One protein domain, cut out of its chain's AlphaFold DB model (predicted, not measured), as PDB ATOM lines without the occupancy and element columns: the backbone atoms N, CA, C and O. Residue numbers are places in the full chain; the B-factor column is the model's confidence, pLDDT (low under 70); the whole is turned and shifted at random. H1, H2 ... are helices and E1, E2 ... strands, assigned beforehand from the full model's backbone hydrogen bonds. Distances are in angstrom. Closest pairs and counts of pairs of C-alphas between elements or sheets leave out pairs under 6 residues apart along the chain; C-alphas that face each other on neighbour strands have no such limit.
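This is residues 151 to 225 and 291 to 334 of the 334 residues of the protein "Aste57867_3831 protein" of Aphanomyces stellatus (UniProt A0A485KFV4). A strongly twisted sheet is made of two hairpins, E1 with E2 and E3 with E4, joined by the last strand, E5, between them; H1 and H2 run side by side, H1 packing on E3 and E5, H2 on E4 and E5, while H3 meets the sheet at E3. The 119 printed residues, of mixed class, hold three named helices and five named strands in the order H1 E1 E2 H2 H3 E3 E4 E5. The mixed sheet runs E1 E2 E5 E3 E4. The whole is compact, radius of gyration of the C-alphas 13.8 A, spanning 41 by 33 by 24 A.

Start at H1, residues 152 to 160, only just at the sheet's level with a height of 3.5 A; its closest C-alphas to E3, residues 295 to 300, are Ser 152 and Phe 298, 5.7 A. Next, E1, residues 171 to 174, and E2, residues 181 to 186, form an antiparallel hairpin, with N 171 and O 184 within hydrogen-bond range at 2.9 A. H2, residues 187 to 200, has a height of 8.4 A over the sheet and is close to H1 but not clearly touching, the closest C-alphas being Leu 157 and Leu 197, 7.5 A. H3, residues 210 to 225, comes closest to E3 at the C-alphas of Met 216 and Leu 295, 7.2 A; with H2 on the opposite face there are three layers, helices on both faces of the sheet. E3 and E4, residues 306 to 310, form an antiparallel hairpin, N 299 to O 307 being 2.8 A. E5, residues 330 to 333, is antiparallel to E2, N 183 to O 333 being 2.8 A, and parallel to E3, N 296 to O 332 being 2.9 A. In H1, H2 and H3 every O i to N i+4 pair is within hydrogen-bond range.

Find C-alpha 152 at (-43.727, -0.241, 121.729), where H1 begins. H2 measures 19.6 A, H3 22.8 A, and E2 and E3 16.8 A each. E5 ends at C-alpha 333, (-42.911, 3.325, 128.165).

Residues 226 to 290 are not printed, and C-alphas 225 and 291 are 14.9 A apart across the cut. The link E4 to E5 is long, and 316 to 328 are among 36 residues under pLDDT 70.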
ATOM      1  N   ASN A 151     -40.431  -3.410 123.230       86.19
ATOM      2  CA  ASN A 151     -40.961  -2.113 123.630       86.19
ATOM      3  C   ASN A 151     -41.743  -1.472 122.478       86.19
ATOM      4  O   ASN A 151     -41.304  -1.535 121.327       86.19
ATOM      5  N   SER A 152     -42.876  -0.832 122.772       82.94
ATOM      6  CA  SER A 152     -43.727  -0.241 121.729       82.94
ATOM      7  C   SER A 152     -43.039   0.880 120.941       82.94
ATOM      8  O   SER A 152     -43.058   0.889 119.709       82.94
ATOM      9  N   LEU A 153     -42.347   1.794 121.630       84.19
ATOM     10  CA  LEU A 153     -41.636   2.901 120.986       84.19
ATOM     11  C   LEU A 153     -40.460   2.395 120.145       84.19
ATOM     12  O   LEU A 153     -40.309   2.810 118.996       84.19
ATOM     13  N   GLY A 154     -39.677   1.458 120.686       84.81
ATOM     14  CA  GLY A 154     -38.553   0.848 119.970       84.81
ATOM     15  C   GLY A 154     -38.997   0.136 118.692       84.81
ATOM     16  O   GLY A 154     -38.402   0.314 117.635       84.81
ATOM     17  N   ARG A 155     -40.115  -0.600 118.732       83.12
ATOM     18  CA  ARG A 155     -40.667  -1.250 117.533       83.12
ATOM     19  C   ARG A 155     -41.113  -0.251 116.472       83.12
ATOM     20  O   ARG A 155     -40.887  -0.483 115.284       83.12
ATOM     21  N   GLN A 156     -41.746   0.849 116.874       82.12
ATOM     22  CA  GLN A 156     -42.148   1.887 115.926       82.12
ATOM     23  C   GLN A 156     -40.936   2.585 115.301       82.12
ATOM     24  O   GLN A 156     -40.940   2.873 114.104       82.12
ATOM     25  N   LEU A 157     -39.871   2.800 116.069       83.31
ATOM     26  CA  LEU A 157     -38.648   3.398 115.552       83.31
ATOM     27  C   LEU A 157     -37.889   2.438 114.616       83.31
ATOM     28  O   LEU A 157     -37.525   2.831 113.506       83.31
ATOM     29  N   ALA A 158     -37.764   1.163 114.982       84.88
ATOM     30  CA  ALA A 158     -37.059   0.158 114.189       84.88
ATOM     31  C   ALA A 158     -37.803  -0.229 112.905       84.88
ATOM     32  O   ALA A 158     -37.225  -0.235 111.816       84.88
ATOM     33  N   PHE A 159     -39.083  -0.590 113.024       79.31
ATOM     34  CA  PHE A 159     -39.813  -1.300 111.970       79.31
ATOM     35  C   PHE A 159     -40.753  -0.411 111.162       79.31
ATOM     36  O   PHE A 159     -41.066  -0.757 110.026       79.31
ATOM     37  N   ASN A 160     -41.189   0.713 111.729       78.81
ATOM     38  CA  ASN A 160     -42.171   1.599 111.106       78.81
ATOM     39  C   ASN A 160     -41.552   2.917 110.590       78.81
ATOM     40  O   ASN A 160     -42.140   3.633 109.782       78.81
ATOM     41  N   SER A 161     -40.326   3.240 111.004       80.06
ATOM     42  CA  SER A 161     -39.599   4.411 110.510       80.06
ATOM     43  C   SER A 161     -38.773   4.110 109.262       80.06
ATOM     44  O   SER A 161     -38.148   3.057 109.131       80.06
ATOM     45  N   THR A 162     -38.659   5.109 108.384       83.12
ATOM     46  CA  THR A 162     -37.648   5.126 107.308       83.12
ATOM     47  C   THR A 162     -36.247   5.502 107.802       83.12
ATOM     48  O   THR A 162     -35.309   5.591 107.004       83.12
ATOM     49  N   SER A 163     -36.091   5.768 109.101       87.44
ATOM     50  CA  SER A 163     -34.795   6.025 109.727       87.44
ATOM     51  C   SER A 163     -33.895   4.800 109.662       87.44
ATOM     52  O   SER A 163     -34.342   3.695 109.943       87.44
ATOM     53  N   ILE A 164     -32.616   4.996 109.353       90.25
ATOM     54  CA  ILE A 164     -31.581   3.954 109.455       90.25
ATOM     55  C   ILE A 164     -30.894   3.949 110.827       90.25
ATOM     56  O   ILE A 164     -30.009   3.135 111.049       90.25
ATOM     57  N   LEU A 165     -31.274   4.870 111.715       90.25
ATOM     58  CA  LEU A 165     -30.748   5.008 113.070       90.25
ATOM     59  C   LEU A 165     -31.886   4.846 114.075       90.25
ATOM     60  O   LEU A 165     -32.944   5.459 113.906       90.25
ATOM     61  N   ASP A 166     -31.631   4.060 115.111       85.75
ATOM     62  CA  ASP A 166     -32.556   3.786 116.208       85.75
ATOM     63  C   ASP A 166     -31.892   4.097 117.556       85.75
ATOM     64  O   ASP A 166     -31.752   3.252 118.434       85.75
ATOM     65  N   ASP A 167     -31.392   5.328 117.688       84.94
ATOM     66  CA  ASP A 167     -30.763   5.774 118.929       84.94
ATOM     67  C   ASP A 167     -31.837   6.256 119.911       84.94
ATOM     68  O   ASP A 167     -32.423   7.336 119.766       84.94
ATOM     69  N   VAL A 168     -32.132   5.409 120.896       84.38
ATOM     70  CA  VAL A 168     -33.145   5.669 121.916       84.38
ATOM     71  C   VAL A 168     -32.486   6.121 123.210       84.38
ATOM     72  O   VAL A 168     -31.948   5.318 123.974       84.38
ATOM     73  N   VAL A 169     -32.615   7.416 123.505       82.06
ATOM     74  CA  VAL A 169     -32.141   7.997 124.764       82.06
ATOM     75  C   VAL A 169     -33.081   7.601 125.901       82.06
ATOM     76  O   VAL A 169     -34.218   8.073 125.983       82.06
ATOM     77  N   GLY A 170     -32.607   6.759 126.813       83.50
ATOM     78  CA  GLY A 170     -33.346   6.379 128.013       83.50
ATOM     79  C   GLY A 170     -32.725   5.197 128.744       83.50
ATOM     80  O   GLY A 170     -31.754   4.595 128.291       83.50
ATOM     81  N   VAL A 171     -33.301   4.873 129.897       86.00
ATOM     82  CA  VAL A 171     -32.886   3.730 130.711       86.00
ATOM     83  C   VAL A 171     -33.823   2.565 130.430       86.00
ATOM     84  O   VAL A 171     -35.027   2.642 130.690       86.00
ATOM     85  N   TRP A 172     -33.256   1.484 129.899       86.06
ATOM     86  CA  TRP A 172     -33.945   0.215 129.701       86.06
ATOM     87  C   TRP A 172     -34.021  -0.542 131.026       86.06
ATOM     88  O   TRP A 172     -33.020  -0.686 131.728       86.06
ATOM     89  N   GLY A 173     -35.200  -1.051 131.363       83.88
ATOM     90  CA  GLY A 173     -35.426  -1.801 132.589       83.88
ATOM     91  C   GLY A 173     -36.594  -2.770 132.473       83.88
ATOM     92  O   GLY A 173     -37.383  -2.725 131.532       83.88
ATOM     93  N   ASP A 174     -36.714  -3.645 133.463       83.12
ATOM     94  CA  ASP A 174     -37.851  -4.549 133.598       83.12
ATOM     95  C   ASP A 174     -38.734  -4.069 134.757       83.12
ATOM     96  O   ASP A 174     -38.235  -3.618 135.792       83.12
ATOM     97  N   ARG A 175     -40.059  -4.169 134.604       77.31
ATOM     98  CA  ARG A 175     -41.016  -3.823 135.665       77.31
ATOM     99  C   ARG A 175     -41.618  -5.086 136.267       77.31
ATOM    100  O   ARG A 175     -42.053  -5.984 135.547       77.31
ATOM    101  N   LEU A 176     -41.721  -5.123 137.598       68.12
ATOM    102  CA  LEU A 176     -42.423  -6.195 138.301       68.12
ATOM    103  C   LEU A 176     -43.863  -6.305 137.767       68.12
ATOM    104  O   LEU A 176     -44.579  -5.309 137.679       68.12
ATOM    105  N   ASN A 177     -44.284  -7.520 137.413       74.19
ATOM    106  CA  ASN A 177     -45.596  -7.832 136.828       74.19
ATOM    107  C   ASN A 177     -45.837  -7.370 135.377       74.19
ATOM    108  O   ASN A 177     -46.962  -7.523 134.905       74.19
ATOM    109  N   TYR A 178     -44.832  -6.870 134.650       77.56
ATOM    110  CA  TYR A 178     -44.918  -6.619 133.204       77.56
ATOM    111  C   TYR A 178     -44.027  -7.606 132.439       77.56
ATOM    112  O   TYR A 178     -42.896  -7.864 132.836       77.56
ATOM    113  N   LYS A 179     -44.547  -8.204 131.359       76.25
ATOM    114  CA  LYS A 179     -43.800  -9.194 130.555       76.25
ATOM    115  C   LYS A 179     -42.882  -8.561 129.500       76.25
ATOM    116  O   LYS A 179     -42.019  -9.260 128.973       76.25
ATOM    117  N   GLY A 180     -43.115  -7.297 129.142       79.75
ATOM    118  CA  GLY A 180     -42.314  -6.559 128.163       79.75
ATOM    119  C   GLY A 180     -41.136  -5.828 128.802       79.75
ATOM    120  O   GLY A 180     -40.975  -5.837 130.023       79.75
ATOM    121  N   THR A 181     -40.330  -5.179 127.965       83.88
ATOM    122  CA  THR A 181     -39.233  -4.327 128.430       83.88
ATOM    123  C   THR A 181     -39.702  -2.884 128.500       83.88
ATOM    124  O   THR A 181     -40.383  -2.386 127.605       83.88
ATOM    125  N   VAL A 182     -39.330  -2.219 129.583       86.94
ATOM    126  CA  VAL A 182     -39.733  -0.858 129.885       86.94
ATOM    127  C   VAL A 182     -38.596   0.106 129.572       86.94
ATOM    128  O   VAL A 182     -37.436  -0.153 129.884       86.94
ATOM    129  N   LEU A 183     -38.938   1.237 128.970       87.81
ATOM    130  CA  LEU A 183     -38.029   2.331 128.676       87.81
ATOM    131  C   LEU A 183     -38.450   3.556 129.484       87.81
ATOM    132  O   LEU A 183     -39.521   4.113 129.259       87.81
ATOM    133  N   THR A 184     -37.594   4.007 130.394       87.50
ATOM    134  CA  THR A 184     -37.795   5.276 131.099       87.50
ATOM    135  C   THR A 184     -36.972   6.359 130.417       87.50
ATOM    136  O   THR A 184     -35.744   6.294 130.389       87.50
ATOM    137  N   THR A 185     -37.642   7.363 129.855       86.56
ATOM    138  CA  THR A 185     -37.004   8.480 129.146       86.56
ATOM    139  C   THR A 185     -37.523   9.826 129.647       86.56
ATOM    140  O   THR A 185     -38.570   9.909 130.291       86.56
ATOM    141  N   LYS A 186     -36.785  10.904 129.370       85.06
ATOM    142  CA  LYS A 186     -37.230  12.267 129.677       85.06
ATOM    143  C   LYS A 186     -38.394  12.640 128.760       85.06
ATOM    144  O   LYS A 186     -38.342  12.387 127.557       85.06
ATOM    145  N   ALA A 187     -39.399  13.335 129.287       79.75
ATOM    146  CA  ALA A 187     -40.552  13.762 128.490       79.75
ATOM    147  C   ALA A 187     -40.159  14.602 127.255       79.75
ATOM    148  O   ALA A 187     -40.739  14.444 126.184       79.75
ATOM    149  N   ARG A 188     -39.109  15.434 127.359       79.31
ATOM    150  CA  ARG A 188     -38.575  16.206 126.221       79.31
ATOM    151  C   ARG A 188     -38.086  15.315 125.073       79.31
ATOM    152  O   ARG A 188     -38.330  15.650 123.917       79.31
ATOM    153  N   ALA A 189     -37.432  14.194 125.385       80.50
ATOM    154  CA  ALA A 189     -36.975  13.244 124.373       80.50
ATOM    155  C   ALA A 189     -38.171  12.603 123.648       80.50
ATOM    156  O   ALA A 189     -38.147  12.425 122.432       80.50
ATOM    157  N   LEU A 190     -39.270  12.349 124.364       79.38
ATOM    158  CA  LEU A 190     -40.512  11.859 123.764       79.38
ATOM    159  C   LEU A 190     -41.124  12.890 122.803       79.38
ATOM    160  O   LEU A 190     -41.548  12.524 121.710       79.38
ATOM    161  N   CYS A 191     -41.097  14.184 123.137       78.44
ATOM    162  CA  CYS A 191     -41.532  15.242 122.218       78.44
ATOM    163  C   CYS A 191     -40.697  15.272 120.928       78.44
ATOM    164  O   CYS A 191     -41.258  15.398 119.837       78.44
ATOM    165  N   THR A 192     -39.372  15.112 121.030       81.75
ATOM    166  CA  THR A 192     -38.509  15.013 119.844       81.75
ATOM    167  C   THR A 192     -38.779  13.741 119.052       81.75
ATOM    168  O   THR A 192     -38.849  13.819 117.830       81.75
ATOM    169  N   PHE A 193     -39.031  12.601 119.708       81.00
ATOM    170  CA  PHE A 193     -39.440  11.372 119.023       81.00
ATOM    171  C   PHE A 193     -40.786  11.531 118.324       81.00
ATOM    172  O   PHE A 193     -40.925  11.090 117.194       81.00
ATOM    173  N   ARG A 194     -41.761  12.214 118.927       79.06
ATOM    174  CA  ARG A 194     -43.050  12.509 118.286       79.06
ATOM    175  C   ARG A 194     -42.864  13.345 117.021       79.06
ATOM    176  O   ARG A 194     -43.432  12.998 115.990       79.06
ATOM    177  N   TRP A 195     -42.074  14.419 117.081       80.31
ATOM    178  CA  TRP A 195     -41.752  15.227 115.898       80.31
ATOM    179  C   TRP A 195     -40.996  14.407 114.844       80.31
ATOM    180  O   TRP A 195     -41.374  14.390 113.673       80.31
ATOM    181  N   PHE A 196     -39.976  13.664 115.269       81.75
ATOM    182  CA  PHE A 196     -39.174  12.805 114.407       81.75
ATOM    183  C   PHE A 196     -40.046  11.777 113.684       81.75
ATOM    184  O   PHE A 196     -40.059  11.711 112.460       81.75
ATOM    185  N   LEU A 197     -40.855  11.031 114.426       77.81
ATOM    186  CA  LEU A 197     -41.773  10.041 113.885       77.81
ATOM    187  C   LEU A 197     -42.834  10.686 112.984       77.81
ATOM    188  O   LEU A 197     -43.113  10.158 111.916       77.81
ATOM    189  N   ALA A 198     -43.356  11.870 113.312       75.31
ATOM    190  CA  ALA A 198     -44.293  12.571 112.429       75.31
ATOM    191  C   ALA A 198     -43.687  12.932 111.055       75.31
ATOM    192  O   ALA A 198     -44.421  13.026 110.073       75.31
ATOM    193  N   THR A 199     -42.365  13.114 110.974       77.81
ATOM    194  CA  THR A 199     -41.650  13.444 109.724       77.81
ATOM    195  C   THR A 199     -41.053  12.225 109.008       77.81
ATOM    196  O   THR A 199     -40.882  12.258 107.789       77.81
ATOM    197  N   HIS A 200     -40.753  11.144 109.735       70.31
ATOM    198  CA  HIS A 200     -40.033   9.968 109.227       70.31
ATOM    199  C   HIS A 200     -40.870   8.688 109.099       70.31
ATOM    200  O   HIS A 200     -40.399   7.721 108.481       70.31
ATOM    201  N   LEU A 201     -42.095   8.674 109.630       65.81
ATOM    202  CA  LEU A 201     -43.066   7.612 109.393       65.81
ATOM    203  C   LEU A 201     -43.742   7.845 108.041       65.81
ATOM    204  O   LEU A 201     -44.530   8.775 107.863       65.81
ATOM    205  N   ILE A 202     -43.500   6.948 107.089       57.88
ATOM    206  CA  ILE A 202     -44.512   6.726 106.060       57.88
ATOM    207  C   ILE A 202     -45.663   6.056 106.816       57.88
ATOM    208  O   ILE A 202     -45.435   5.068 107.498       57.88
ATOM    209  N   ARG A 203     -46.849   6.672 106.803       53.31
ATOM    210  CA  ARG A 203     -48.029   6.344 107.628       53.31
ATOM    211  C   ARG A 203     -48.415   4.854 107.618       53.31
ATOM    212  O   ARG A 203     -49.350   4.464 106.919       53.31
ATOM    213  N   PHE A 204     -47.771   4.034 108.434       51.56
ATOM    214  CA  PHE A 204     -48.132   2.633 108.593       51.56
ATOM    215  C   PHE A 204     -48.369   2.373 110.073       51.56
ATOM    216  O   PHE A 204     -47.459   2.051 110.815       51.56
ATOM    217  N   GLY A 205     -49.608   2.582 110.529       52.12
ATOM    218  CA  GLY A 205     -50.001   2.333 111.914       52.12
ATOM    219  C   GLY A 205     -49.623   0.916 112.335       52.12
ATOM    220  O   GLY A 205     -50.311  -0.043 111.980       52.12
ATOM    221  N   LEU A 206     -48.508   0.788 113.056       62.44
ATOM    222  CA  LEU A 206     -48.079  -0.474 113.625       62.44
ATOM    223  C   LEU A 206     -49.024  -0.777 114.778       62.44
ATOM    224  O   LEU A 206     -48.918  -0.183 115.852       62.44
ATOM    225  N   ALA A 207     -49.979  -1.672 114.542       62.41
ATOM    226  CA  ALA A 207     -50.870  -2.108 115.596       62.41
ATOM    227  C   ALA A 207     -50.032  -2.843 116.649       62.41
ATOM    228  O   ALA A 207     -49.370  -3.845 116.357       62.41
ATOM    229  N   GLU A 208     -50.032  -2.337 117.882       69.75
ATOM    230  CA  GLU A 208     -49.428  -3.069 118.986       69.75
ATOM    231  C   GLU A 208     -50.148  -4.400 119.171       69.75
ATOM    232  O   GLU A 208     -51.375  -4.497 119.067       69.75
ATOM    233  N   HIS A 209     -49.372  -5.451 119.433       68.62
ATOM    234  CA  HIS A 209     -49.946  -6.779 119.561       68.62
ATOM    235  C   HIS A 209     -50.896  -6.801 120.776       68.62
ATOM    236  O   HIS A 209     -50.520  -6.329 121.855       68.62
ATOM    237  N   PRO A 210     -52.111  -7.378 120.674       68.25
ATOM    238  CA  PRO A 210     -53.120  -7.310 121.738       68.25
ATOM    239  C   PRO A 210     -52.651  -7.914 123.070       68.25
ATOM    240  O   PRO A 210     -53.153  -7.550 124.135       68.25
ATOM    241  N   SER A 211     -51.658  -8.810 123.041       72.44
ATOM    242  CA  SER A 211     -51.033  -9.334 124.261       72.44
ATOM    243  C   SER A 211     -50.260  -8.272 125.050       72.44
ATOM    244  O   SER A 211     -50.240  -8.361 126.271       72.44
ATOM    245  N   VAL A 212     -49.658  -7.270 124.399       75.25
ATOM    246  CA  VAL A 212     -48.909  -6.185 125.057       75.25
ATOM    247  C   VAL A 212     -49.876  -5.301 125.838       75.25
ATOM    248  O   VAL A 212     -49.706  -5.112 127.042       75.25
ATOM    249  N   VAL A 213     -50.972  -4.892 125.192       75.38
ATOM    250  CA  VAL A 213     -52.065  -4.137 125.826       75.38
ATOM    251  C   VAL A 213     -52.665  -4.926 126.994       75.38
ATOM    252  O   VAL A 213     -52.869  -4.386 128.079       75.38
ATOM    253  N   ARG A 214     -52.895  -6.233 126.822       75.75
ATOM    254  CA  ARG A 214     -53.391  -7.101 127.899       75.75
ATOM    255  C   ARG A 214     -52.403  -7.207 129.066       75.75
ATOM    256  O   ARG A 214     -52.816  -7.089 130.216       75.75
ATOM    257  N   ASN A 215     -51.115  -7.398 128.789       76.88
ATOM    258  CA  ASN A 215     -50.074  -7.501 129.815       76.88
ATOM    259  C   ASN A 215     -49.922  -6.195 130.612       76.88
ATOM    260  O   ASN A 215     -49.663  -6.243 131.811       76.88
ATOM    261  N   MET A 216     -50.097  -5.042 129.966       77.88
ATOM    262  CA  MET A 216     -50.093  -3.729 130.612       77.88
ATOM    263  C   MET A 216     -51.263  -3.582 131.597       77.88
ATOM    264  O   MET A 216     -51.059  -3.207 132.752       77.88
ATOM    265  N   VAL A 217     -52.478  -3.960 131.183       77.19
ATOM    266  CA  VAL A 217     -53.665  -3.949 132.056       77.19
ATOM    267  C   VAL A 217     -53.492  -4.925 133.229       77.19
ATOM    268  O   VAL A 217     -53.728  -4.567 134.383       77.19
ATOM    269  N   GLU A 218     -53.019  -6.148 132.965       76.94
ATOM    270  CA  GLU A 218     -52.776  -7.166 133.999       76.94
ATOM    271  C   GLU A 218     -51.691  -6.742 135.007       76.94
ATOM    272  O   GLU A 218     -51.838  -6.978 136.210       76.94
ATOM    273  N   SER A 219     -50.618  -6.096 134.536       72.06
ATOM    274  CA  SER A 219     -49.545  -5.528 135.366       72.06
ATOM    275  C   SER A 219     -50.093  -4.541 136.397       72.06
ATOM    276  O   SER A 219     -49.739  -4.605 137.581       72.06
ATOM    277  N   ARG A 220     -51.010  -3.667 135.972       70.25
ATOM    278  CA  ARG A 220     -51.617  -2.660 136.841       70.25
ATOM    279  C   ARG A 220     -52.558  -3.276 137.870       70.25
ATOM    280  O   ARG A 220     -52.445  -2.948 139.045       70.25
ATOM    281  N   VAL A 221     -53.428  -4.209 137.464       64.56
ATOM    282  CA  VAL A 221     -54.358  -4.902 138.383       64.56
ATOM    283  C   VAL A 221     -53.594  -5.613 139.501       64.56
ATOM    284  O   VAL A 221     -53.964  -5.509 140.669       64.56
ATOM    285  N   LYS A 222     -52.486  -6.285 139.162       64.06
ATOM    286  CA  LYS A 222     -51.620  -6.944 140.148       64.06
ATOM    287  C   LYS A 222     -50.937  -5.936 141.068       64.06
ATOM    288  O   LYS A 222     -50.970  -6.123 142.275       64.06
ATOM    289  N   THR A 223     -50.410  -4.838 140.526       61.25
ATOM    290  CA  THR A 223     -49.786  -3.765 141.323       61.25
ATOM    291  C   THR A 223     -50.790  -3.095 142.276       61.25
ATOM    292  O   THR A 223     -50.477  -2.861 143.441       61.25
ATOM    293  N   ALA A 224     -52.030  -2.864 141.831       59.69
ATOM    294  CA  ALA A 224     -53.111  -2.341 142.667       59.69
ATOM    295  C   ALA A 224     -53.553  -3.334 143.757       59.69
ATOM    296  O   ALA A 224     -53.932  -2.916 144.849       59.69
ATOM    297  N   ALA A 225     -53.485  -4.643 143.491       58.75
ATOM    298  CA  ALA A 225     -53.758  -5.679 144.483       58.75
ATOM    299  C   ALA A 225     -52.639  -5.795 145.535       58.75
ATOM    300  O   ALA A 225     -52.939  -5.989 146.708       58.75
ATOM    301  N   ALA A 291     -43.869   6.005 143.857       34.25
ATOM    302  CA  ALA A 291     -45.100   6.364 143.153       34.25
ATOM    303  C   ALA A 291     -45.236   5.378 141.995       34.25
ATOM    304  O   ALA A 291     -44.262   5.099 141.298       34.25
ATOM    305  N   SER A 292     -46.402   4.766 141.822       45.66
ATOM    306  CA  SER A 292     -46.671   3.903 140.677       45.66
ATOM    307  C   SER A 292     -46.559   4.737 139.403       45.66
ATOM    308  O   SER A 292     -47.543   5.336 138.993       45.66
ATOM    309  N   VAL A 293     -45.371   4.812 138.797       56.91
ATOM    310  CA  VAL A 293     -45.218   5.481 137.504       56.91
ATOM    311  C   VAL A 293     -46.121   4.731 136.537       56.91
ATOM    312  O   VAL A 293     -45.950   3.522 136.336       56.91
ATOM    313  N   ASP A 294     -47.162   5.398 136.056       71.31
ATOM    314  CA  ASP A 294     -48.122   4.807 135.139       71.31
ATOM    315  C   ASP A 294     -47.353   4.355 133.884       71.31
ATOM    316  O   ASP A 294     -46.547   5.095 133.314       71.31
ATOM    317  N   LEU A 295     -47.483   3.064 133.549       79.75
ATOM    318  CA  LEU A 295     -46.883   2.519 132.332       79.75
ATOM    319  C   LEU A 295     -47.656   3.124 131.172       79.75
ATOM    320  O   LEU A 295     -48.877   3.067 131.201       79.75
ATOM    321  N   ASN A 296     -46.978   3.631 130.152       81.69
ATOM    322  CA  ASN A 296     -47.640   4.123 128.951       81.69
ATOM    323  C   ASN A 296     -47.242   3.277 127.744       81.69
ATOM    324  O   ASN A 296     -46.107   2.816 127.655       81.69
ATOM    325  N   ILE A 297     -48.161   3.083 126.804       81.38
ATOM    326  CA  ILE A 297     -47.867   2.469 125.507       81.38
ATOM    327  C   ILE A 297     -47.926   3.558 124.448       81.38
ATOM    328  O   ILE A 297     -48.845   4.382 124.422       81.38
ATOM    329  N   PHE A 298     -46.935   3.541 123.567       79.12
ATOM    330  CA  PHE A 298     -46.920   4.396 122.400       79.12
ATOM    331  C   PHE A 298     -47.626   3.670 121.250       79.12
ATOM    332  O   PHE A 298     -47.298   2.530 120.937       79.12
ATOM    333  N   LEU A 299     -48.627   4.302 120.640       76.12
ATOM    334  CA  LEU A 299     -49.494   3.707 119.620       76.12
ATOM    335  C   LEU A 299     -49.601   4.626 118.408       76.12
ATOM    336  O   LEU A 299     -49.582   5.847 118.543       76.12
ATOM    337  N   GLN A 300     -49.789   4.034 117.233       75.88
ATOM    338  CA  GLN A 300     -50.153   4.771 116.031       75.88
ATOM    339  C   GLN A 300     -51.500   4.278 115.496       75.88
ATOM    340  O   GLN A 300     -51.680   3.082 115.270       75.88
ATOM    341  N   ASP A 301     -52.438   5.201 115.281       72.56
ATOM    342  CA  ASP A 301     -53.731   4.896 114.663       72.56
ATOM    343  C   ASP A 301     -53.600   4.662 113.144       72.56
ATOM    344  O   ASP A 301     -52.626   5.065 112.501       72.56
ATOM    345  N   ARG A 302     -54.619   4.047 112.534       67.50
ATOM    346  CA  ARG A 302     -54.748   3.839 111.086       67.50
ATOM    347  C   ARG A 302     -54.690   5.147 110.293       67.50
ATOM    348  O   ARG A 302     -54.246   5.136 109.146       67.50
ATOM    349  N   GLN A 303     -55.115   6.265 110.881       68.44
ATOM    350  CA  GLN A 303     -55.007   7.594 110.266       68.44
ATOM    351  C   GLN A 303     -53.588   8.188 110.367       68.44
ATOM    352  O   GLN A 303     -53.293   9.220 109.761       68.44
ATOM    353  N   GLY A 304     -52.681   7.518 111.084       65.25
ATOM    354  CA  GLY A 304     -51.285   7.913 111.259       65.25
ATOM    355  C   GLY A 304     -51.038   8.827 112.460       65.25
ATOM    356  O   GLY A 304     -49.915   9.303 112.621       65.25
ATOM    357  N   HIS A 305     -52.050   9.066 113.297       74.25
ATOM    358  CA  HIS A 305     -51.913   9.844 114.525       74.25
ATOM    359  C   HIS A 305     -51.195   9.041 115.615       74.25
ATOM    360  O   HIS A 305     -51.438   7.848 115.784       74.25
ATOM    361  N   LEU A 306     -50.276   9.702 116.321       76.94
ATOM    362  CA  LEU A 306     -49.492   9.115 117.407       76.94
ATOM    363  C   LEU A 306     -50.184   9.397 118.740       76.94
ATOM    364  O   LEU A 306     -50.379  10.560 119.106       76.94
ATOM    365  N   HIS A 307     -50.503   8.329 119.462       78.38
ATOM    366  CA  HIS A 307     -51.215   8.350 120.730       78.38
ATOM    367  C   HIS A 307     -50.322   7.779 121.831       78.38
ATOM    368  O   HIS A 307     -49.704   6.727 121.669       78.38
ATOM    369  N   LEU A 308     -50.274   8.468 122.969       78.62
ATOM    370  CA  LEU A 308     -49.705   7.921 124.194       78.62
ATOM    371  C   LEU A 308     -50.867   7.505 125.090       78.62
ATOM    372  O   LEU A 308     -51.691   8.343 125.457       78.62
ATOM    373  N   VAL A 309     -50.954   6.214 125.395       79.38
ATOM    374  CA  VAL A 309     -52.100   5.639 126.098       79.38
ATOM    375  C   VAL A 309     -51.645   5.014 127.407       79.38
ATOM    376  O   VAL A 309     -50.719   4.205 127.427       79.38
ATOM    377  N   ASP A 310     -52.316   5.392 128.490       78.81
ATOM    378  CA  ASP A 310     -52.139   4.813 129.822       78.81
ATOM    379  C   ASP A 310     -52.951   3.503 129.961       78.81
ATOM    380  O   ASP A 310     -53.816   3.188 129.139       78.81
ATOM    381  N   GLY A 311     -52.719   2.722 131.017       70.38
ATOM    382  CA  GLY A 311     -53.345   1.420 131.267       70.38
ATOM    383  C   GLY A 311     -54.875   1.449 131.352       70.38
ATOM    384  O   GLY A 311     -55.513   0.428 131.106       70.38
ATOM    385  N   ASP A 312     -55.473   2.616 131.616       65.81
ATOM    386  CA  ASP A 312     -56.929   2.837 131.575       65.81
ATOM    387  C   ASP A 312     -57.470   3.149 130.175       65.81
ATOM    388  O   ASP A 312     -58.616   3.581 130.027       65.81
ATOM    389  N   LYS A 313     -56.649   2.961 129.135       71.62
ATOM    390  CA  LYS A 313     -56.948   3.347 127.749       71.62
ATOM    391  C   LYS A 313     -57.244   4.841 127.596       71.62
ATOM    392  O   LYS A 313     -57.874   5.260 126.627       71.62
ATOM    393  N   ARG A 314     -56.804   5.644 128.565       74.62
ATOM    394  CA  ARG A 314     -56.908   7.097 128.518       74.62
ATOM    395  C   ARG A 314     -55.760   7.612 127.676       74.62
ATOM    396  O   ARG A 314     -54.601   7.294 127.934       74.62
ATOM    397  N   GLU A 315     -56.097   8.396 126.667       73.31
ATOM    398  CA  GLU A 315     -55.096   9.087 125.877       73.31
ATOM    399  C   GLU A 315     -54.535  10.262 126.682       73.31
ATOM    400  O   GLU A 315     -55.275  11.157 127.101       73.31
ATOM    401  N   MET A 316     -53.216  10.292 126.862       69.44
ATOM    402  CA  MET A 316     -52.527  11.472 127.362       69.44
ATOM    403  C   MET A 316     -52.502  12.542 126.267       69.44
ATOM    404  O   MET A 316     -51.523  12.705 125.542       69.44
ATOM    405  N   HIS A 317     -53.571  13.337 126.195       58.97
ATOM    406  CA  HIS A 317     -53.622  14.546 125.363       58.97
ATOM    407  C   HIS A 317     -52.539  15.580 125.753       58.97
ATOM    408  O   HIS A 317     -52.188  16.447 124.953       58.97
ATOM    409  N   GLY A 318     -51.983  15.471 126.969       52.38
ATOM    410  CA  GLY A 318     -51.083  16.447 127.594       52.38
ATOM    411  C   GLY A 318     -49.597  16.363 127.233       52.38
ATOM    412  O   GLY A 318     -48.828  17.172 127.738       52.38
ATOM    413  N   VAL A 319     -49.154  15.441 126.365       51.59
ATOM    414  CA  VAL A 319     -47.776  15.536 125.823       51.59
ATOM    415  C   VAL A 319     -47.680  16.575 124.693       51.59
ATOM    416  O   VAL A 319     -46.602  16.871 124.179       51.59
ATOM    417  N   ASN A 320     -48.803  17.193 124.324       46.28
ATOM    418  CA  ASN A 320     -48.781  18.444 123.585       46.28
ATOM    419  C   ASN A 320     -48.469  19.598 124.552       46.28
ATOM    420  O   ASN A 320     -49.352  20.026 125.282       46.28
ATOM    421  N   MET A 321     -47.229  20.105 124.475       47.91
ATOM    422  CA  MET A 321     -46.795  21.466 124.851       47.91
ATOM    423  C   MET A 321     -47.044  21.837 126.326       47.91
ATOM    424  O   MET A 321     -48.149  22.151 126.721       47.91
ATOM    425  N   GLU A 322     -46.041  21.836 127.205       48.53
ATOM    426  CA  GLU A 322     -45.056  22.919 127.270       48.53
ATOM    427  C   GLU A 322     -43.675  22.406 127.717       48.53
ATOM    428  O   GLU A 322     -43.484  21.910 128.828       48.53
ATOM    429  N   VAL A 323     -42.662  22.627 126.873       49.09
ATOM    430  CA  VAL A 323     -41.240  22.311 127.138       49.09
ATOM    431  C   VAL A 323     -40.709  22.997 128.410       49.09
ATOM    432  O   VAL A 323     -39.683  22.586 128.955       49.09
ATOM    433  N   LYS A 324     -41.422  24.021 128.898       46.38
ATOM    434  CA  LYS A 324     -41.078  24.816 130.078       46.38
ATOM    435  C   LYS A 324     -41.498  24.175 131.410       46.38
ATOM    436  O   LYS A 324     -40.882  24.496 132.416       46.38
ATOM    437  N   ILE A 325     -42.483  23.268 131.423       50.84
ATOM    438  CA  ILE A 325     -43.036  22.677 132.663       50.84
ATOM    439  C   ILE A 325     -42.455  21.273 132.951       50.84
ATOM    440  O   ILE A 325     -42.418  20.842 134.099       50.84
ATOM    441  N   LEU A 326     -41.934  20.566 131.940       58.03
ATOM    442  CA  LEU A 326     -41.541  19.145 132.030       58.03
ATOM    443  C   LEU A 326     -40.015  18.885 132.045       58.03
ATOM    444  O   LEU A 326     -39.572  17.810 131.637       58.03
ATOM    445  N   HIS A 327     -39.186  19.845 132.485       57.78
ATOM    446  CA  HIS A 327     -37.715  19.721 132.420       57.78
ATOM    447  C   HIS A 327     -37.180  18.418 133.052       57.78
ATOM    448  O   HIS A 327     -36.330  17.762 132.446       57.78
ATOM    449  N   ASP A 328     -37.752  18.001 134.188       67.00
ATOM    450  CA  ASP A 328     -37.288  16.844 134.974       67.00
ATOM    451  C   ASP A 328     -38.305  15.694 135.059       67.00
ATOM    452  O   ASP A 328     -38.149  14.762 135.846       67.00
ATOM    453  N   SER A 329     -39.365  15.721 134.246       76.81
ATOM    454  CA  SER A 329     -40.349  14.636 134.247       76.81
ATOM    455  C   SER A 329     -39.870  13.449 133.411       76.81
ATOM    456  O   SER A 329     -39.503  13.599 132.236       76.81
ATOM    457  N   PHE A 330     -39.937  12.260 134.003       80.06
ATOM    458  CA  PHE A 330     -39.670  10.994 133.336       80.06
ATOM    459  C   PHE A 330     -40.976  10.308 132.947       80.06
ATOM    460  O   PHE A 330     -41.948  10.317 133.700       80.06
ATOM    461  N   VAL A 331     -40.982   9.701 131.764       80.56
ATOM    462  CA  VAL A 331     -42.085   8.890 131.251       80.56
ATOM    463  C   VAL A 331     -41.581   7.471 131.067       80.56
ATOM    464  O   VAL A 331     -40.498   7.246 130.527       80.56
ATOM    465  N   THR A 332     -42.385   6.516 131.515       84.38
ATOM    466  CA  THR A 332     -42.077   5.092 131.468       84.38
ATOM    467  C   THR A 332     -42.942   4.419 130.404       84.38
ATOM    468  O   THR A 332     -44.168   4.390 130.515       84.38
ATOM    469  N   LEU A 333     -42.295   3.905 129.358       82.88
ATOM    470  CA  LEU A 333     -42.911   3.325 128.165       82.88
ATOM    471  C   LEU A 333     -42.777   1.804 128.155       82.88
ATOM    472  O   LEU A 333     -41.690   1.291 128.413       82.88
ATOM    473  N   GLY A 334     -43.861   1.096 127.845       76.94
ATOM    474  CA  GLY A 334     -43.935  -0.367 127.766       76.94
ATOM    475  C   GLY A 334     -43.911  -0.921 126.359       76.94
ATOM    476  O   GLY A 334     -44.231  -0.191 125.398       76.94
TER     477      GLY A 334